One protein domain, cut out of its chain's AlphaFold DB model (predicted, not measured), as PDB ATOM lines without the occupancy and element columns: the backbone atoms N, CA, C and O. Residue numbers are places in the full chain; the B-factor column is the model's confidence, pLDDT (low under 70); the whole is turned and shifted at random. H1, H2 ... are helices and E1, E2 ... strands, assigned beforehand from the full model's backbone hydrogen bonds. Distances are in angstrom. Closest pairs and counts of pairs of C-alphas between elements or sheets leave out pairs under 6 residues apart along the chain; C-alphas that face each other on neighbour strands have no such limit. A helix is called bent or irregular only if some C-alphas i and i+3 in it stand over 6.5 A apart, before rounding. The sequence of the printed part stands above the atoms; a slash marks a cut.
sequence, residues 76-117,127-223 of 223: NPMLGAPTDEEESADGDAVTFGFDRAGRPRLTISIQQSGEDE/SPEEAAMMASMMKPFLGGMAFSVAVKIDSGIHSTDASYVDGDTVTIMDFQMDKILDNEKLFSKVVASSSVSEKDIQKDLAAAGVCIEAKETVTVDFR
ATOM      1  N   ASN A  76     -34.893  21.953  22.109       80.38
ATOM      2  CA  ASN A  76     -35.737  23.129  21.995       80.38
ATOM      3  C   ASN A  76     -37.131  22.641  21.554       80.38
ATOM      4  O   ASN A  76     -37.250  22.028  20.492       80.38
ATOM      5  N   PRO A  77     -38.165  22.848  22.383       66.69
ATOM      6  CA  PRO A  77     -39.557  22.536  22.081       66.69
ATOM      7  C   PRO A  77     -40.054  22.991  20.703       66.69
ATOM      8  O   PRO A  77     -40.898  22.322  20.113       66.69
ATOM      9  N   MET A  78     -39.531  24.110  20.204       60.75
ATOM     10  CA  MET A  78     -39.929  24.735  18.943       60.75
ATOM     11  C   MET A  78     -39.074  24.290  17.748       60.75
ATOM     12  O   MET A  78     -39.470  24.510  16.604       60.75
ATOM     13  N   LEU A  79     -37.944  23.600  17.973       56.03
ATOM     14  CA  LEU A  79     -37.091  23.076  16.899       56.03
ATOM     15  C   LEU A  79     -37.833  21.951  16.153       56.03
ATOM     16  O   LEU A  79     -37.915  20.815  16.624       56.03
ATOM     17  N   GLY A  80     -38.397  22.288  14.991       47.12
ATOM     18  CA  GLY A  80     -39.206  21.394  14.156       47.12
ATOM     19  C   GLY A  80     -40.631  21.884  13.875       47.12
ATOM     20  O   GLY A  80     -41.362  21.211  13.145       47.12
ATOM     21  N   ALA A  81     -41.039  23.037  14.416       45.56
ATOM     22  CA  ALA A  81     -42.174  23.768  13.864       45.56
ATOM     23  C   ALA A  81     -41.800  24.299  12.464       45.56
ATOM     24  O   ALA A  81     -40.655  24.699  12.261       45.56
ATOM     25  N   PRO A  82     -42.715  24.285  11.478       32.81
ATOM     26  CA  PRO A  82     -42.484  24.949  10.203       32.81
ATOM     27  C   PRO A  82     -42.530  26.464  10.434       32.81
ATOM     28  O   PRO A  82     -43.593  27.076  10.349       32.81
ATOM     29  N   THR A  83     -41.394  27.050  10.786       36.00
ATOM     30  CA  THR A  83     -41.174  28.495  10.785       36.00
ATOM     31  C   THR A  83     -40.159  28.811   9.688       36.00
ATOM     32  O   THR A  83     -39.177  28.095   9.509       36.00
ATOM     33  N   ASP A  84     -40.441  29.842   8.887       30.64
ATOM     34  CA  ASP A  84     -39.615  30.277   7.744       30.64
ATOM     35  C   ASP A  84     -38.315  30.988   8.174       30.64
ATOM     36  O   ASP A  84     -37.577  31.518   7.341       30.64
ATOM     37  N   GLU A  85     -38.011  31.003   9.470       34.22
ATOM     38  CA  GLU A  85     -36.878  31.720  10.034       34.22
ATOM     39  C   GLU A  85     -35.989  30.751  10.812       34.22
ATOM     40  O   GLU A  85     -36.460  29.935  11.605       34.22
ATOM     41  N   GLU A  86     -34.682  30.841  10.555       37.53
ATOM     42  CA  GLU A  86     -33.641  30.266  11.401       37.53
ATOM     43  C   GLU A  86     -33.699  30.969  12.768       37.53
ATOM     44  O   GLU A  86     -32.886  31.842  13.064       37.53
ATOM     45  N   GLU A  87     -34.694  30.630  13.592       39.81
ATOM     46  CA  GLU A  87     -34.734  31.086  14.973       39.81
ATOM     47  C   GLU A  87     -33.476  30.570  15.668       39.81
ATOM     48  O   GLU A  87     -33.180  29.370  15.726       39.81
ATOM     49  N   SER A  88     -32.700  31.537  16.146       37.72
ATOM     50  CA  SER A  88     -31.465  31.348  16.879       37.72
ATOM     51  C   SER A  88     -31.625  30.249  17.930       37.72
ATOM     52  O   SER A  88     -32.612  30.177  18.661       37.72
ATOM     53  N   ALA A  89     -30.595  29.415  18.085       42.12
ATOM     54  CA  ALA A  89     -30.518  28.377  19.117       42.12
ATOM     55  C   ALA A  89     -30.556  28.914  20.573       42.12
ATOM     56  O   ALA A  89     -30.322  28.145  21.507       42.12
ATOM     57  N   ASP A  90     -30.839  30.206  20.759       44.84
ATOM     58  CA  ASP A  90     -30.986  30.939  22.017       44.84
ATOM     59  C   ASP A  90     -32.451  31.063  22.492       44.84
ATOM     60  O   ASP A  90     -32.730  31.792  23.434       44.84
ATOM     61  N   GLY A  91     -33.381  30.301  21.905       54.81
ATOM     62  CA  GLY A  91     -34.738  30.122  22.437       54.81
ATOM     63  C   GLY A  91     -34.865  29.041  23.525       54.81
ATOM     64  O   GLY A  91     -33.904  28.315  23.831       54.81
ATOM     65  N   ASP A  92     -36.090  28.932  24.065       64.06
ATOM     66  CA  ASP A  92     -36.550  27.962  25.070       64.06
ATOM     67  C   ASP A  92     -35.839  26.617  24.914       64.06
ATOM     68  O   ASP A  92     -35.948  25.940  23.890       64.06
ATOM     69  N   ALA A  93     -35.101  26.200  25.938       81.94
ATOM     70  CA  ALA A  93     -34.292  24.999  25.851       81.94
ATOM     71  C   ALA A  93     -34.353  24.166  27.118       81.94
ATOM     72  O   ALA A  93     -34.119  24.623  28.234       81.94
ATOM     73  N   VAL A  94     -34.585  22.878  26.916       88.56
ATOM     74  CA  VAL A  94     -34.428  21.853  27.930       88.56
ATOM     75  C   VAL A  94     -33.048  21.236  27.760       88.56
ATOM     76  O   VAL A  94     -32.734  20.628  26.735       88.56
ATOM     77  N   THR A  95     -32.217  21.389  28.782       92.81
ATOM     78  CA  THR A  95     -30.889  20.777  28.866       92.81
ATOM     79  C   THR A  95     -30.818  19.835  30.056       92.81
ATOM     80  O   THR A  95     -31.663  19.863  30.957       92.81
ATOM     81  N   PHE A  96     -29.804  18.974  30.059       95.00
ATOM     82  CA  PHE A  96     -29.684  17.928  31.060       95.00
ATOM     83  C   PHE A  96     -28.296  17.917  31.695       95.00
ATOM     84  O   PHE A  96     -27.275  18.118  31.046       95.00
ATOM     85  N   GLY A  97     -28.251  17.620  32.986       94.81
ATOM     86  CA  GLY A  97     -27.051  17.234  33.713       94.81
ATOM     87  C   GLY A  97     -27.244  15.834  34.276       94.81
ATOM     88  O   GLY A  97     -28.324  15.510  34.761       94.81
ATOM     89  N   PHE A  98     -26.214  14.995  34.232       95.06
ATOM     90  CA  PHE A  98     -26.309  13.643  34.779       95.06
ATOM     91  C   PHE A  98     -25.118  13.320  35.670       95.06
ATOM     92  O   PHE A  98     -23.981  13.222  35.205       95.06
ATOM     93  N   ASP A  99     -25.394  13.133  36.959       93.69
ATOM     94  CA  ASP A  99     -24.407  12.699  37.935       93.69
ATOM     95  C   ASP A  99     -24.535  11.192  38.166       93.69
ATOM     96  O   ASP A  99     -25.583  10.682  38.564       93.69
ATOM     97  N   ARG A 100     -23.444  10.468  37.905       91.12
ATOM     98  CA  ARG A 100     -23.338   9.018  38.121       91.12
ATOM     99  C   ARG A 100     -22.753   8.674  39.496       91.12
ATOM    100  O   ARG A 100     -22.686   7.495  39.841       91.12
ATOM    101  N   ALA A 101     -22.281   9.654  40.264       86.56
ATOM    102  CA  ALA A 101     -21.658   9.431  41.557       86.56
ATOM    103  C   ALA A 101     -22.706   9.094  42.630       86.56
ATOM    104  O   ALA A 101     -23.625   9.857  42.910       86.56
ATOM    105  N   GLY A 102     -22.542   7.947  43.290       85.75
ATOM    106  CA  GLY A 102     -23.476   7.508  44.327       85.75
ATOM    107  C   GLY A 102     -24.793   7.005  43.734       85.75
ATOM    108  O   GLY A 102     -24.791   6.013  43.008       85.75
ATOM    109  N   ARG A 103     -25.916   7.642  44.087       88.62
ATOM    110  CA  ARG A 103     -27.220   7.359  43.467       88.62
ATOM    111  C   ARG A 103     -27.318   8.203  42.191       88.62
ATOM    112  O   ARG A 103     -27.211   9.420  42.322       88.62
ATOM    113  N   PRO A 104     -27.530   7.600  41.005       94.50
ATOM    114  CA  PRO A 104     -27.615   8.367  39.772       94.50
ATOM    115  C   PRO A 104     -28.705   9.437  39.851       94.50
ATOM    116  O   PRO A 104     -29.819   9.162  40.309       94.50
ATOM    117  N   ARG A 105     -28.365  10.645  39.406       95.44
ATOM    118  CA  ARG A 105     -29.237  11.816  39.452       95.44
ATOM    119  C   ARG A 105     -29.255  12.514  38.103       95.44
ATOM    120  O   ARG A 105     -28.205  12.867  37.572       95.44
ATOM    121  N   LEU A 106     -30.457  12.752  37.595       96.38
ATOM    122  CA  LEU A 106     -30.706  13.628  36.458       96.38
ATOM    123  C   LEU A 106     -31.118  15.006  36.971       96.38
ATOM    124  O   LEU A 106     -31.997  15.123  37.822       96.38
ATOM    125  N   THR A 107     -30.494  16.034  36.424       96.50
ATOM    126  CA  THR A 107     -30.901  17.426  36.554       96.50
ATOM    127  C   THR A 107     -31.444  17.857  35.202       96.50
ATOM    128  O   THR A 107     -30.750  17.731  34.200       96.50
ATOM    129  N   ILE A 108     -32.679  18.326  35.165       94.94
ATOM    130  CA  ILE A 108     -33.333  18.872  33.980       94.94
ATOM    131  C   ILE A 108     -33.361  20.383  34.177       94.94
ATOM    132  O   ILE A 108     -33.948  20.853  35.151       94.94
ATOM    133  N   SER A 109     -32.716  21.126  33.287       92.69
ATOM    134  CA  SER A 109     -32.701  22.586  33.300       92.69
ATOM    135  C   SER A 109     -33.596  23.093  32.180       92.69
ATOM    136  O   SER A 109     -33.352  22.808  31.011       92.69
ATOM    137  N   ILE A 110     -34.649  23.802  32.562       88.94
ATOM    138  CA  ILE A 110     -35.680  24.330  31.678       88.94
ATOM    139  C   ILE A 110     -35.410  25.826  31.568       88.94
ATOM    140  O   ILE A 110     -35.703  26.589  32.486       88.94
ATOM    141  N   GLN A 111     -34.791  26.225  30.465       80.81
ATOM    142  CA  GLN A 111     -34.634  27.624  30.105       80.81
ATOM    143  C   GLN A 111     -35.928  28.043  29.424       80.81
ATOM    144  O   GLN A 111     -36.211  27.596  28.317       80.81
ATOM    145  N   GLN A 112     -36.736  28.816  30.139       65.00
ATOM    146  CA  GLN A 112     -37.855  29.542  29.561       65.00
ATOM    147  C   GLN A 112     -37.316  30.935  29.255       65.00
ATOM    148  O   GLN A 112     -36.860  31.625  30.164       65.00
ATOM    149  N   SER A 113     -37.319  31.309  27.987       54.22
ATOM    150  CA  SER A 113     -37.129  32.658  27.473       54.22
ATOM    151  C   SER A 113     -38.241  33.512  28.073       54.22
ATOM    152  O   SER A 113     -39.351  33.640  27.563       54.22
ATOM    153  N   GLY A 114     -37.969  34.026  29.256       46.47
ATOM    154  CA  GLY A 114     -38.617  35.195  29.799       46.47
ATOM    155  C   GLY A 114     -37.486  36.123  30.187       46.47
ATOM    156  O   GLY A 114     -36.640  35.713  30.974       46.47
ATOM    157  N   GLU A 115     -37.513  37.345  29.652       34.75
ATOM    158  CA  GLU A 115     -36.576  38.442  29.948       34.75
ATOM    159  C   GLU A 115     -35.295  38.516  29.089       34.75
ATOM    160  O   GLU A 115     -34.216  38.715  29.631       34.75
ATOM    161  N   ASP A 116     -35.408  38.495  27.757       29.16
ATOM    162  CA  ASP A 116     -34.593  39.424  26.959       29.16
ATOM    163  C   ASP A 116     -35.536  40.357  26.190       29.16
ATOM    164  O   ASP A 116     -36.347  39.957  25.360       29.16
ATOM    165  N   GLU A 117     -35.469  41.624  26.582       36.66
ATOM    166  CA  GLU A 117     -36.296  42.754  26.161       36.66
ATOM    167  C   GLU A 117     -35.890  43.304  24.777       36.66
ATOM    168  O   GLU A 117     -36.234  44.434  24.450       36.66
ATOM    169  N   SER A 127     -54.466  46.591  19.041       64.88
ATOM    170  CA  SER A 127     -55.562  46.854  19.955       64.88
ATOM    171  C   SER A 127     -56.089  45.504  20.459       64.88
ATOM    172  O   SER A 127     -56.189  44.559  19.669       64.88
ATOM    173  N   PRO A 128     -56.490  45.375  21.735       62.09
ATOM    174  CA  PRO A 128     -57.143  44.163  22.228       62.09
ATOM    175  C   PRO A 128     -58.300  43.692  21.327       62.09
ATOM    176  O   PRO A 128     -58.626  42.509  21.289       62.09
ATOM    177  N   GLU A 129     -58.911  44.618  20.579       68.75
ATOM    178  CA  GLU A 129     -59.940  44.358  19.571       68.75
ATOM    179  C   GLU A 129     -59.396  43.714  18.278       68.75
ATOM    180  O   GLU A 129     -60.032  42.819  17.721       68.75
ATOM    181  N   GLU A 130     -58.213  44.120  17.814       71.75
ATOM    182  CA  GLU A 130     -57.528  43.563  16.638       71.75
ATOM    183  C   GLU A 130     -56.934  42.188  16.944       71.75
ATOM    184  O   GLU A 130     -57.151  41.246  16.179       71.75
ATOM    185  N   ALA A 131     -56.302  42.037  18.113       67.88
ATOM    186  CA  ALA A 131     -55.832  40.747  18.607       67.88
ATOM    187  C   ALA A 131     -57.000  39.757  18.740       67.88
ATOM    188  O   ALA A 131     -56.914  38.621  18.281       67.88
ATOM    189  N   ALA A 132     -58.145  40.192  19.282       70.06
ATOM    190  CA  ALA A 132     -59.344  39.356  19.369       70.06
ATOM    191  C   ALA A 132     -59.910  38.976  17.989       70.06
ATOM    192  O   ALA A 132     -60.380  37.847  17.806       70.06
ATOM    193  N   MET A 133     -59.862  39.888  17.012       77.62
ATOM    194  CA  MET A 133     -60.301  39.614  15.644       77.62
ATOM    195  C   MET A 133     -59.391  38.589  14.955       77.62
ATOM    196  O   MET A 133     -59.904  37.606  14.416       77.62
ATOM    197  N   MET A 134     -58.066  38.759  15.025       74.62
ATOM    198  CA  MET A 134     -57.112  37.783  14.482       74.62
ATOM    199  C   MET A 134     -57.229  36.436  15.188       74.62
ATOM    200  O   MET A 134     -57.344  35.407  14.526       74.62
ATOM    201  N   ALA A 135     -57.323  36.428  16.517       73.12
ATOM    202  CA  ALA A 135     -57.511  35.211  17.294       73.12
ATOM    203  C   ALA A 135     -58.763  34.445  16.846       73.12
ATOM    204  O   ALA A 135     -58.716  33.230  16.669       73.12
ATOM    205  N   SER A 136     -59.878  35.145  16.599       78.62
ATOM    206  CA  SER A 136     -61.107  34.522  16.093       78.62
ATOM    207  C   SER A 136     -60.955  33.940  14.687       78.62
ATOM    208  O   SER A 136     -61.626  32.954  14.381       78.62
ATOM    209  N   MET A 137     -60.115  34.532  13.836       81.56
ATOM    210  CA  MET A 137     -59.794  33.983  12.515       81.56
ATOM    211  C   MET A 137     -58.841  32.784  12.609       81.56
ATOM    212  O   MET A 137     -58.967  31.857  11.815       81.56
ATOM    213  N   MET A 138     -57.938  32.768  13.596       76.06
ATOM    214  CA  MET A 138     -56.966  31.691  13.827       76.06
ATOM    215  C   MET A 138     -57.542  30.498  14.594       76.06
ATOM    216  O   MET A 138     -57.046  29.386  14.436       76.06
ATOM    217  N   LYS A 139     -58.610  30.681  15.387       79.69
ATOM    218  CA  LYS A 139     -59.245  29.610  16.186       79.69
ATOM    219  C   LYS A 139     -59.448  28.286  15.423       79.69
ATOM    220  O   LYS A 139     -59.096  27.253  15.986       79.69
ATOM    221  N   PRO A 140     -59.980  28.264  14.181       79.62
ATOM    222  CA  PRO A 140     -60.168  27.019  13.434       79.62
ATOM    223  C   PRO A 140     -58.860  26.299  13.082       79.62
ATOM    224  O   PRO A 140     -58.869  25.083  12.943       79.62
ATOM    225  N   PHE A 141     -57.756  27.036  12.949       77.50
ATOM    226  CA  PHE A 141     -56.429  26.499  12.627       77.50
ATOM    227  C   PHE A 141     -55.663  26.040  13.872       77.50
ATOM    228  O   PHE A 141     -54.822  25.153  13.789       77.50
ATOM    229  N   LEU A 142     -55.964  26.641  15.024       76.81
ATOM    230  CA  LEU A 142     -55.379  26.289  16.319       76.81
ATOM    231  C   LEU A 142     -56.019  25.037  16.944       76.81
ATOM    232  O   LEU A 142     -55.440  24.434  17.849       76.81
ATOM    233  N   GLY A 143     -57.207  24.647  16.475       79.50
ATOM    234  CA  GLY A 143     -57.878  23.425  16.911       79.50
ATOM    235  C   GLY A 143     -57.051  22.175  16.600       79.50
ATOM    236  O   GLY A 143     -56.484  22.040  15.519       79.50
ATOM    237  N   GLY A 144     -56.970  21.254  17.557       77.06
ATOM    238  CA  GLY A 144     -56.194  20.020  17.456       77.06
ATOM    239  C   GLY A 144     -54.683  20.189  17.647       77.06
ATOM    240  O   GLY A 144     -53.960  19.192  17.612       77.06
ATOM    241  N   MET A 145     -54.182  21.412  17.864       81.50
ATOM    242  CA  MET A 145     -52.767  21.633  18.157       81.50
ATOM    243  C   MET A 145     -52.445  21.158  19.577       81.50
ATOM    244  O   MET A 145     -53.017  21.623  20.565       81.50
ATOM    245  N   ALA A 146     -51.498  20.235  19.680       84.31
ATOM    246  CA  ALA A 146     -50.995  19.739  20.947       84.31
ATOM    247  C   ALA A 146     -49.476  19.608  20.885       84.31
ATOM    248  O   ALA A 146     -48.915  19.193  19.871       84.31
ATOM    249  N   PHE A 147     -48.827  19.951  21.987       82.62
ATOM    250  CA  PHE A 147     -47.388  19.925  22.137       82.62
ATOM    251  C   PHE A 147     -47.036  19.365  23.514       82.62
ATOM    252  O   PHE A 147     -47.597  19.794  24.520       82.62
ATOM    253  N   SER A 148     -46.117  18.404  23.589       88.31
ATOM    254  CA  SER A 148     -45.699  17.848  24.875       88.31
ATOM    255  C   SER A 148     -44.228  17.461  24.887       88.31
ATOM    256  O   SER A 148     -43.711  16.882  23.934       88.31
ATOM    257  N   VAL A 149     -43.579  17.744  26.016       89.56
ATOM    258  CA  VAL A 149     -42.222  17.322  26.349       89.56
ATOM    259  C   VAL A 149     -42.265  16.598  27.684       89.56
ATOM    260  O   VAL A 149     -42.702  17.144  28.702       89.56
ATOM    261  N   ALA A 150     -41.767  15.368  27.690       93.38
ATOM    262  CA  ALA A 150     -41.683  14.547  28.884       93.38
ATOM    263  C   ALA A 150     -40.392  13.727  28.896       93.38
ATOM    264  O   ALA A 150     -39.849  13.360  27.855       93.38
ATOM    265  N   VAL A 151     -39.925  13.411  30.100       94.00
ATOM    266  CA  VAL A 151     -38.751  12.579  30.350       94.00
ATOM    267  C   VAL A 151     -39.200  11.323  31.075       94.00
ATOM    268  O   VAL A 151     -39.693  11.386  32.200       94.00
ATOM    269  N   LYS A 152     -39.007  10.169  30.440       95.44
ATOM    270  CA  LYS A 152     -39.278   8.862  31.037       95.44
ATOM    271  C   LYS A 152     -37.982   8.210  31.503       95.44
ATOM    272  O   LYS A 152     -37.005   8.166  30.762       95.44
ATOM    273  N   ILE A 153     -37.991   7.677  32.721       94.12
ATOM    274  CA  ILE A 153     -36.830   7.039  33.343       94.12
ATOM    275  C   ILE A 153     -37.092   5.540  33.469       94.12
ATOM    276  O   ILE A 153     -37.808   5.098  34.360       94.12
ATOM    277  N   ASP A 154     -36.479   4.736  32.602       90.81
ATOM    278  CA  ASP A 154     -36.772   3.295  32.518       90.81
ATOM    279  C   ASP A 154     -36.395   2.493  33.776       90.81
ATOM    280  O   ASP A 154     -37.023   1.481  34.080       90.81
ATOM    281  N   SER A 155     -35.390   2.934  34.544       89.56
ATOM    282  CA  SER A 155     -35.046   2.328  35.843       89.56
ATOM    283  C   SER A 155     -36.035   2.686  36.959       89.56
ATOM    284  O   SER A 155     -35.981   2.124  38.055       89.56
ATOM    285  N   GLY A 156     -36.914   3.644  36.686       92.69
ATOM    286  CA  GLY A 156     -37.874   4.222  37.600       92.69
ATOM    287  C   GLY A 156     -37.328   5.318  38.507       92.69
ATOM    288  O   GLY A 156     -36.117   5.493  38.684       92.69
ATOM    289  N   ILE A 157     -38.269   6.054  39.099       95.25
ATOM    290  CA  ILE A 157     -38.000   7.228  39.936       95.25
ATOM    291  C   ILE A 157     -37.969   6.829  41.418       95.25
ATOM    292  O   ILE A 157     -38.896   6.191  41.935       95.25
ATOM    293  N   HIS A 158     -36.889   7.185  42.117       94.75
ATOM    294  CA  HIS A 158     -36.791   7.064  43.574       94.75
ATOM    295  C   HIS A 158     -37.389   8.290  44.265       94.75
ATOM    296  O   HIS A 158     -38.254   8.161  45.129       94.75
ATOM    297  N   SER A 159     -36.919   9.473  43.874       95.25
ATOM    298  CA  SER A 159     -37.402  10.765  44.356       95.25
ATOM    299  C   SER A 159     -37.244  11.807  43.261       95.25
ATOM    300  O   SER A 159     -36.306  11.752  42.473       95.25
ATOM    301  N   THR A 160     -38.167  12.756  43.214       96.62
ATOM    302  CA  THR A 160     -38.120  13.896  42.303       96.62
ATOM    303  C   THR A 160     -38.776  15.083  42.977       96.62
ATOM    304  O   THR A 160     -39.657  14.903  43.824       96.62
ATOM    305  N   ASP A 161     -38.337  16.281  42.625       96.19
ATOM    306  CA  ASP A 161     -39.019  17.506  43.009       96.19
ATOM    307  C   ASP A 161     -39.911  18.067  41.888       96.19
ATOM    308  O   ASP A 161     -40.498  19.127  42.078       96.19
ATOM    309  N   ALA A 162     -40.058  17.369  40.759       94.69
ATOM    310  CA  ALA A 162     -40.956  17.758  39.672       94.69
ATOM    311  C   ALA A 162     -42.413  17.931  40.131       94.69
ATOM    312  O   ALA A 162     -42.916  17.176  40.969       94.69
ATOM    313  N   SER A 163     -43.104  18.894  39.527       93.12
ATOM    314  CA  SER A 163     -44.502  19.218  39.813       93.12
ATOM    315  C   SER A 163     -45.478  18.239  39.146       93.12
ATOM    316  O   SER A 163     -46.557  17.982  39.683       93.12
ATOM    317  N   TYR A 164     -45.091  17.660  38.003       93.19
ATOM    318  CA  TYR A 164     -45.933  16.783  37.184       93.19
ATOM    319  C   TYR A 164     -45.252  15.432  36.955       93.19
ATOM    320  O   TYR A 164     -44.330  15.307  36.149       93.19
ATOM    321  N   VAL A 165     -45.710  14.413  37.688       95.00
ATOM    322  CA  VAL A 165     -45.132  13.064  37.665       95.00
ATOM    323  C   VAL A 165     -46.239  12.030  37.541       95.00
ATOM    324  O   VAL A 165     -47.153  12.002  38.368       95.00
ATOM    325  N   ASP A 166     -46.123  11.152  36.549       94.12
ATOM    326  CA  ASP A 166     -46.976   9.974  36.388       94.12
ATOM    327  C   ASP A 166     -46.112   8.718  36.231       94.12
ATOM    328  O   ASP A 166     -45.393   8.537  35.245       94.12
ATOM    329  N   GLY A 167     -46.139   7.853  37.248       94.12
ATOM    330  CA  GLY A 167     -45.279   6.672  37.321       94.12
ATOM    331  C   GLY A 167     -43.789   7.028  37.265       94.12
ATOM    332  O   GLY A 167     -43.252   7.611  38.205       94.12
ATOM    333  N   ASP A 168     -43.139   6.647  36.165       95.31
ATOM    334  CA  ASP A 168     -41.712   6.876  35.905       95.31
ATOM    335  C   ASP A 168     -41.468   7.991  34.863       95.31
ATOM    336  O   ASP A 168     -40.371   8.107  34.309       95.31
ATOM    337  N   THR A 169     -42.492   8.803  34.586       96.25
ATOM    338  CA  THR A 169     -42.458   9.905  33.619       96.25
ATOM    339  C   THR A 169     -42.605  11.247  34.329       96.25
ATOM    340  O   THR A 169     -43.537  11.450  35.108       96.25
ATOM    341  N   VAL A 170     -41.698  12.173  34.029       95.31
ATOM    342  CA  VAL A 170     -41.762  13.583  34.420       95.31
ATOM    343  C   VAL A 170     -42.211  14.400  33.216       95.31
ATOM    344  O   VAL A 170     -41.549  14.375  32.179       95.31
ATOM    345  N   THR A 171     -43.311  15.137  33.343       93.81
ATOM    346  CA  THR A 171     -43.800  16.027  32.282       93.81
ATOM    347  C   THR A 171     -43.230  17.423  32.485       93.81
ATOM    348  O   THR A 171     -43.430  18.028  33.535       93.81
ATOM    349  N   ILE A 172     -42.532  17.933  31.471       90.56
ATOM    350  CA  ILE A 172     -41.987  19.296  31.461       90.56
ATOM    351  C   ILE A 172     -43.046  20.257  30.925       90.56
ATOM    352  O   ILE A 172     -43.321  21.291  31.528       90.56
ATOM    353  N   MET A 173     -43.671  19.882  29.808       88.06
ATOM    354  CA  MET A 173     -44.732  20.646  29.167       88.06
ATOM    355  C   MET A 173     -45.754  19.689  28.543       88.06
ATOM    356  O   MET A 173     -45.393  18.679  27.943       88.06
ATOM    357  N   ASP A 174     -47.034  19.993  28.689       89.38
ATOM    358  CA  ASP A 174     -48.148  19.345  27.995       89.38
ATOM    359  C   ASP A 174     -49.192  20.419  27.705       89.38
ATOM    360  O   ASP A 174     -50.029  20.757  28.547       89.38
ATOM    361  N   PHE A 175     -49.061  20.997  26.518       85.50
ATOM    362  CA  PHE A 175     -49.875  22.068  25.987       85.50
ATOM    363  C   PHE A 175     -50.899  21.495  25.010       85.50
ATOM    364  O   PHE A 175     -50.550  20.873  24.010       85.50
ATOM    365  N   GLN A 176     -52.181  21.716  25.286       86.75
ATOM    366  CA  GLN A 176     -53.280  21.236  24.450       86.75
ATOM    367  C   GLN A 176     -54.181  22.417  24.131       86.75
ATOM    368  O   GLN A 176     -54.906  22.907  25.001       86.75
ATOM    369  N   MET A 177     -54.118  22.883  22.887       85.19
ATOM    370  CA  MET A 177     -54.795  24.101  22.467       85.19
ATOM    371  C   MET A 177     -56.316  23.962  22.544       85.19
ATOM    372  O   MET A 177     -56.989  24.908  22.937       85.19
ATOM    373  N   ASP A 178     -56.864  22.771  22.303       86.12
ATOM    374  CA  ASP A 178     -58.305  22.518  22.439       86.12
ATOM    375  C   ASP A 178     -58.827  22.843  23.846       86.12
ATOM    376  O   ASP A 178     -59.850  23.511  23.999       86.12
ATOM    377  N   LYS A 179     -58.071  22.478  24.893       86.44
ATOM    378  CA  LYS A 179     -58.441  22.775  26.289       86.44
ATOM    379  C   LYS A 179     -58.451  24.276  26.583       86.44
ATOM    380  O   LYS A 179     -59.182  24.735  27.461       86.44
ATOM    381  N   ILE A 180     -57.621  25.038  25.874       87.19
ATOM    382  CA  ILE A 180     -57.542  26.495  25.986       87.19
ATOM    383  C   ILE A 180     -58.684  27.136  25.192       87.19
ATOM    384  O   ILE A 180     -59.357  28.025  25.710       87.19
ATOM    385  N   LEU A 181     -58.940  26.663  23.970       85.38
ATOM    386  CA  LEU A 181     -60.006  27.140  23.085       85.38
ATOM    387  C   LEU A 181     -61.404  26.952  23.687       85.38
ATOM    388  O   LEU A 181     -62.256  27.828  23.520       85.38
ATOM    389  N   ASP A 182     -61.609  25.871  24.446       85.94
ATOM    390  CA  ASP A 182     -62.834  25.605  25.209       85.94
ATOM    391  C   ASP A 182     -63.083  26.630  26.336       85.94
ATOM    392  O   ASP A 182     -64.193  26.733  26.869       85.94
ATOM    393  N   ASN A 183     -62.071  27.428  26.697       86.44
ATOM    394  CA  ASN A 183     -62.149  28.477  27.704       86.44
ATOM    395  C   ASN A 183     -61.814  29.845  27.096       86.44
ATOM    396  O   ASN A 183     -60.678  30.307  27.147       86.44
ATOM    397  N   GLU A 184     -62.834  30.548  26.596       83.06
ATOM    398  CA  GLU A 184     -62.674  31.850  25.927       83.06
ATOM    399  C   GLU A 184     -61.857  32.868  26.733       83.06
ATOM    400  O   GLU A 184     -61.069  33.613  26.157       83.06
ATOM    401  N   LYS A 185     -61.997  32.887  28.065       85.12
ATOM    402  CA  LYS A 185     -61.236  33.809  28.920       85.12
ATOM    403  C   LYS A 185     -59.758  33.445  28.980       85.12
ATOM    404  O   LYS A 185     -58.922  34.341  28.965       85.12
ATOM    405  N   LEU A 186     -59.451  32.155  29.092       85.69
ATOM    406  CA  LEU A 186     -58.078  31.658  29.103       85.69
ATOM    407  C   LEU A 186     -57.430  31.847  27.734       85.69
ATOM    408  O   LEU A 186     -56.323  32.359  27.664       85.69
ATOM    409  N   PHE A 187     -58.153  31.536  26.659       84.94
ATOM    410  CA  PHE A 187     -57.706  31.791  25.297       84.94
ATOM    411  C   PHE A 187     -57.358  33.267  25.077       84.94
ATOM    412  O   PHE A 187     -56.254  33.571  24.644       84.94
ATOM    413  N   SER A 188     -58.246  34.196  25.451       81.25
ATOM    414  CA  SER A 188     -57.954  35.629  25.334       81.25
ATOM    415  C   SER A 188     -56.740  36.059  26.158       81.25
ATOM    416  O   SER A 188     -55.999  36.922  25.708       81.25
ATOM    417  N   LYS A 189     -56.516  35.469  27.341       81.94
ATOM    418  CA  LYS A 189     -55.321  35.754  28.150       81.94
ATOM    419  C   LYS A 189     -54.039  35.229  27.511       81.94
ATOM    420  O   LYS A 189     -53.049  35.941  27.522       81.94
ATOM    421  N   VAL A 190     -54.065  34.007  26.983       80.62
ATOM    422  CA  VAL A 190     -52.904  33.382  26.331       80.62
ATOM    423  C   VAL A 190     -52.530  34.145  25.065       80.62
ATOM    424  O   VAL A 190     -51.359  34.419  24.866       80.62
ATOM    425  N   VAL A 191     -53.509  34.542  24.246       76.31
ATOM    426  CA  VAL A 191     -53.245  35.300  23.011       76.31
ATOM    427  C   VAL A 191     -52.813  36.744  23.287       76.31
ATOM    428  O   VAL A 191     -52.039  37.303  22.523       76.31
ATOM    429  N   ALA A 192     -53.318  37.367  24.353       74.88
ATOM    430  CA  ALA A 192     -52.947  38.737  24.712       74.88
ATOM    431  C   ALA A 192     -51.654  38.833  25.538       74.88
ATOM    432  O   ALA A 192     -51.217  39.942  25.834       74.88
ATOM    433  N   SER A 193     -51.088  37.703  25.969       70.06
ATOM    434  CA  SER A 193     -49.841  37.672  26.726       70.06
ATOM    435  C   SER A 193     -48.687  37.306  25.812       70.06
ATOM    436  O   SER A 193     -48.793  36.414  24.974       70.06
ATOM    437  N   SER A 194     -47.560  37.967  26.033       63.28
ATOM    438  CA  SER A 194     -46.294  37.640  25.388       63.28
ATOM    439  C   SER A 194     -45.659  36.367  25.966       63.28
ATOM    440  O   SER A 194     -44.703  35.860  25.393       63.28
ATOM    441  N   SER A 195     -46.144  35.844  27.107       67.00
ATOM    442  CA  SER A 195     -45.564  34.661  27.752       67.00
ATOM    443  C   SER A 195     -46.563  33.850  28.582       67.00
ATOM    444  O   SER A 195     -47.118  34.295  29.589       67.00
ATOM    445  N   VAL A 196     -46.695  32.564  28.252       70.94
ATOM    446  CA  VAL A 196     -47.484  31.596  29.039       70.94
ATOM    447  C   VAL A 196     -46.860  31.253  30.398       70.94
ATOM    448  O   VAL A 196     -47.488  30.567  31.209       70.94
ATOM    449  N   SER A 197     -45.645  31.743  30.668       68.75
ATOM    450  CA  SER A 197     -44.917  31.521  31.919       68.75
ATOM    451  C   SER A 197     -45.338  32.467  33.049       68.75
ATOM    452  O   SER A 197     -44.940  32.285  34.203       68.75
ATOM    453  N   GLU A 198     -46.197  33.450  32.769       76.12
ATOM    454  CA  GLU A 198     -46.774  34.298  33.806       76.12
ATOM    455  C   GLU A 198     -47.560  33.469  34.836       76.12
ATOM    456  O   GLU A 198     -48.456  32.692  34.500       76.12
ATOM    457  N   LYS A 199     -47.285  33.671  36.133       78.94
ATOM    458  CA  LYS A 199     -47.861  32.862  37.230       78.94
ATOM    459  C   LYS A 199     -49.386  32.776  37.225       78.94
ATOM    460  O   LYS A 199     -49.938  31.765  37.657       78.94
ATOM    461  N   ASP A 200     -50.070  33.843  36.828       81.62
ATOM    462  CA  ASP A 200     -51.532  33.857  36.802       81.62
ATOM    463  C   ASP A 200     -52.088  33.108  35.584       81.62
ATOM    464  O   ASP A 200     -53.113  32.437  35.708       81.62
ATOM    465  N   ILE A 201     -51.373  33.120  34.455       82.06
ATOM    466  CA  ILE A 201     -51.700  32.319  33.271       82.06
ATOM    467  C   ILE A 201     -51.410  30.842  33.543       82.06
ATOM    468  O   ILE A 201     -52.285  30.007  33.329       82.06
ATOM    469  N   GLN A 202     -50.253  30.513  34.126       81.94
ATOM    470  CA  GLN A 202     -49.897  29.140  34.502       81.94
ATOM    471  C   GLN A 202     -50.937  28.491  35.424       81.94
ATOM    472  O   GLN A 202     -51.269  27.319  35.257       81.94
ATOM    473  N   LYS A 203     -51.489  29.237  36.389       84.94
ATOM    474  CA  LYS A 203     -52.562  28.723  37.259       84.94
ATOM    475  C   LYS A 203     -53.829  28.394  36.482       84.94
ATOM    476  O   LYS A 203     -54.436  27.353  36.735       84.94
ATOM    477  N   ASP A 204     -54.236  29.273  35.571       86.62
ATOM    478  CA  ASP A 204     -55.436  29.061  34.765       86.62
ATOM    479  C   ASP A 204     -55.233  27.906  33.764       86.62
ATOM    480  O   ASP A 204     -56.136  27.086  33.586       86.62
ATOM    481  N   LEU A 205     -54.032  27.777  33.187       87.31
ATOM    482  CA  LEU A 205     -53.618  26.648  32.347       87.31
ATOM    483  C   LEU A 205     -53.645  25.327  33.125       87.31
ATOM    484  O   LEU A 205     -54.282  24.367  32.690       87.31
ATOM    485  N   ALA A 206     -53.053  25.293  34.321       86.00
ATOM    486  CA  ALA A 206     -53.088  24.122  35.193       86.00
ATOM    487  C   ALA A 206     -54.527  23.722  35.555       86.00
ATOM    488  O   ALA A 206     -54.862  22.538  35.548       86.00
ATOM    489  N   ALA A 207     -55.406  24.697  35.816       86.25
ATOM    490  CA  ALA A 207     -56.825  24.446  36.069       86.25
ATOM    491  C   ALA A 207     -57.565  23.892  34.838       86.25
ATOM    492  O   ALA A 207     -58.514  23.123  34.994       86.25
ATOM    493  N   ALA A 208     -57.120  24.246  33.630       86.19
ATOM    494  CA  ALA A 208     -57.610  23.686  32.373       86.19
ATOM    495  C   ALA A 208     -56.989  22.317  32.036       86.19
ATOM    496  O   ALA A 208     -57.403  21.686  31.068       86.19
ATOM    497  N   GLY A 209     -56.035  21.822  32.831       84.88
ATOM    498  CA  GLY A 209     -55.348  20.552  32.587       84.88
ATOM    499  C   GLY A 209     -54.237  20.643  31.540       84.88
ATOM    500  O   GLY A 209     -53.971  19.642  30.872       84.88
ATOM    501  N   VAL A 210     -53.645  21.830  31.380       87.12
ATOM    502  CA  VAL A 210     -52.382  22.083  30.674       87.12
ATOM    503  C   VAL A 210     -51.260  22.110  31.711       87.12
ATOM    504  O   VAL A 210     -51.353  22.825  32.708       87.12
ATOM    505  N   CYS A 211     -50.212  21.318  31.504       87.81
ATOM    506  CA  CYS A 211     -49.117  21.180  32.465       87.81
ATOM    507  C   CYS A 211     -47.893  21.944  31.968       87.81
ATOM    508  O   CYS A 211     -47.433  21.705  30.855       87.81
ATOM    509  N   ILE A 212     -47.344  22.833  32.793       87.00
ATOM    510  CA  ILE A 212     -46.089  23.536  32.510       87.00
ATOM    511  C   ILE A 212     -45.279  23.534  33.796       87.00
ATOM    512  O   ILE A 212     -45.729  24.067  34.811       87.00
ATOM    513  N   GLU A 213     -44.102  22.916  33.776       88.88
ATOM    514  CA  GLU A 213     -43.190  22.975  34.909       88.88
ATOM    515  C   GLU A 213     -42.711  24.418  35.111       88.88
ATOM    516  O   GLU A 213     -42.121  25.031  34.224       88.88
ATOM    517  N   ALA A 214     -42.995  24.966  36.294       84.50
ATOM    518  CA  ALA A 214     -42.678  26.351  36.643       84.50
ATOM    519  C   ALA A 214     -41.263  26.503  37.220       84.50
ATOM    520  O   ALA A 214     -40.806  27.615  37.482       84.50
ATOM    521  N   LYS A 215     -40.586  25.386  37.499       88.75
ATOM    522  CA  LYS A 215     -39.209  25.382  37.980       88.75
ATOM    523  C   LYS A 215     -38.240  25.437  36.810       88.75
ATOM    524  O   LYS A 215     -38.286  24.593  35.928       88.75
ATOM    525  N   GLU A 216     -37.261  26.328  36.904       90.00
ATOM    526  CA  GLU A 216     -36.110  26.359  35.988       90.00
ATOM    527  C   GLU A 216     -35.250  25.096  36.086       90.00
ATOM    528  O   GLU A 216     -34.469  24.776  35.195       90.00
ATOM    529  N   THR A 217     -35.313  24.386  37.214       93.00
ATOM    530  CA  THR A 217     -34.545  23.162  37.425       93.00
ATOM    531  C   THR A 217     -35.361  22.127  38.177       93.00
ATOM    532  O   THR A 217     -35.923  22.404  39.237       93.00
ATOM    533  N   VAL A 218     -35.363  20.913  37.637       95.69
ATOM    534  CA  VAL A 218     -35.957  19.716  38.225       95.69
ATOM    535  C   VAL A 218     -34.865  18.680  38.446       95.69
ATOM    536  O   VAL A 218     -33.991  18.477  37.607       95.69
ATOM    537  N   THR A 219     -34.918  17.993  39.576       96.44
ATOM    538  CA  THR A 219     -33.989  16.926  39.938       96.44
ATOM    539  C   THR A 219     -34.722  15.609  40.088       96.44
ATOM    540  O   THR A 219     -35.774  15.533  40.720       96.44
ATOM    541  N   VAL A 220     -34.141  14.550  39.531       96.69
ATOM    542  CA  VAL A 220     -34.679  13.197  39.612       96.69
ATOM    543  C   VAL A 220     -33.593  12.229  40.052       96.69
ATOM    544  O   VAL A 220     -32.594  12.031  39.363       96.69
ATOM    545  N   ASP A 221     -33.806  11.599  41.199       95.56
ATOM    546  CA  ASP A 221     -32.982  10.511  41.701       95.56
ATOM    547  C   ASP A 221     -33.514   9.170  41.181       95.56
ATOM    548  O   ASP A 221     -34.700   8.847  41.316       95.56
ATOM    549  N   PHE A 222     -32.617   8.361  40.629       94.31
ATOM    550  CA  PHE A 222     -32.941   7.064  40.041       94.31
ATOM    551  C   PHE A 222     -33.054   6.009  41.150       94.31
ATOM    552  O   PHE A 222     -32.483   6.171  42.240       94.31
ATOM    553  N   ARG A 223     -33.808   4.933  40.897       88.00
ATOM    554  CA  ARG A 223     -33.957   3.811  41.843       88.00
ATOM    555  C   ARG A 223     -32.673   3.035  42.089       88.00
ATOM    556  O   ARG A 223     -31.961   2.714  41.117       88.00
TER     557      ARG A 223
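AT A GLANCE: This is residues 76 to 117 and 127 to 223 of the 223 residues of an uncharacterized protein of Marispirochaeta aestuarii (UniProt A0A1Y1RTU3). A twisted sheet of four strands lies toward one end of an elongated model and a loose cluster of four helices toward the other, with a two-stranded ribbon, E3 and E5, in the middle running toward the helices. Near the first printed residues, residues 80 to 86 stick out as a free loop. The printed part has 139 residues, with the order E1 E2 H1 E3 E4 E5 H2 H3 H4 E6; the sheet, E1 - E2 - E6 - E4, and the ribbon are both antiparallel, and the class is mixed, helices and strands. The whole is only just compact, close to loose, with a radius of gyration of the C-alphas of 17.1 A and spans of 57 by 33 by 24 A.

IN THESE COORDINATES: The sheet holds E1, residues 93 to 99, 19.9 A long from C-alpha 93 at (-34.292, 24.999, 25.851); E2, residues 105 to 111, 19.1 A; E6, residues 217 to 222, 16.4 A, ending at C-alpha 222 at (-32.941, 7.064, 40.041); and the short E4, residues 157 to 160. E3 is residues 146 to 152, 18.9 A, and E5 residues 169 to 176, 18.2 A, which bends by 72 degrees at residue 172. H1, residues 128 to 142, is 18.9 A long from C-alpha 128 at (-57.143, 44.163, 22.228); it is irregular, with C-alphas 137 and 140 7.0 A apart. H2 is residues 177 to 181, H3 residues 184 to 192, 12.0 A, and H4 residues 199 to 207, 12.4 A.

HOW THE PARTS SIT: E1 and E2 form a hairpin, with N 97 and O 107 at 2.8 A. E2 and E6 have N 108 and O 218 at 2.8 A, and E6 and the edge strand E4 have N 221 and O 159 at 2.8 A. In the ribbon, N 147 of E3 and O 175 of E5 are 2.8 A apart. E2 and E5 are only just apart, their closest C-alphas 8.1 A from each other. None of the four helices is on the four-stranded sheet. H3 and H4 form a helical hairpin; they touch, the closest C-alphas being those of Leu 186 and Asp 204, 6.8 A, at a steep tilt of 37 degrees, only just past shallow. H1 touches H3, closest at the C-alphas of Ala 131 and Ala 192, 7.0 A, at 72 degrees, only just about perpendicular. H1 only just touches H2, with 3 pairs of C-alphas within 8 A, through residues 139 to 142 alone; the closest are those of Leu 142 and Met 177, 6.6 A. H2 and H3 touch only at the corner, and only just, with 3 such pairs; the closest C-alphas are those of Ile 180 and Phe 187, 5.3 A. In H2, H3 and H4 every O i to N i+4 pair is within hydrogen-bond range, in H1 9 of 11.

THE WHOLE: The farthest C-alphas, of Gly 102 and Glu 129, are 57.4 A apart. Residues 118 to 126 are not printed, and C-alphas 117 and 127 are 20.7 A apart across this cut. Of the links that are printed whole, none is long. The mean pLDDT of the printed part is 79.4; residues 77 to 92, 112 to 117 and 127 to 129 are among those under 70.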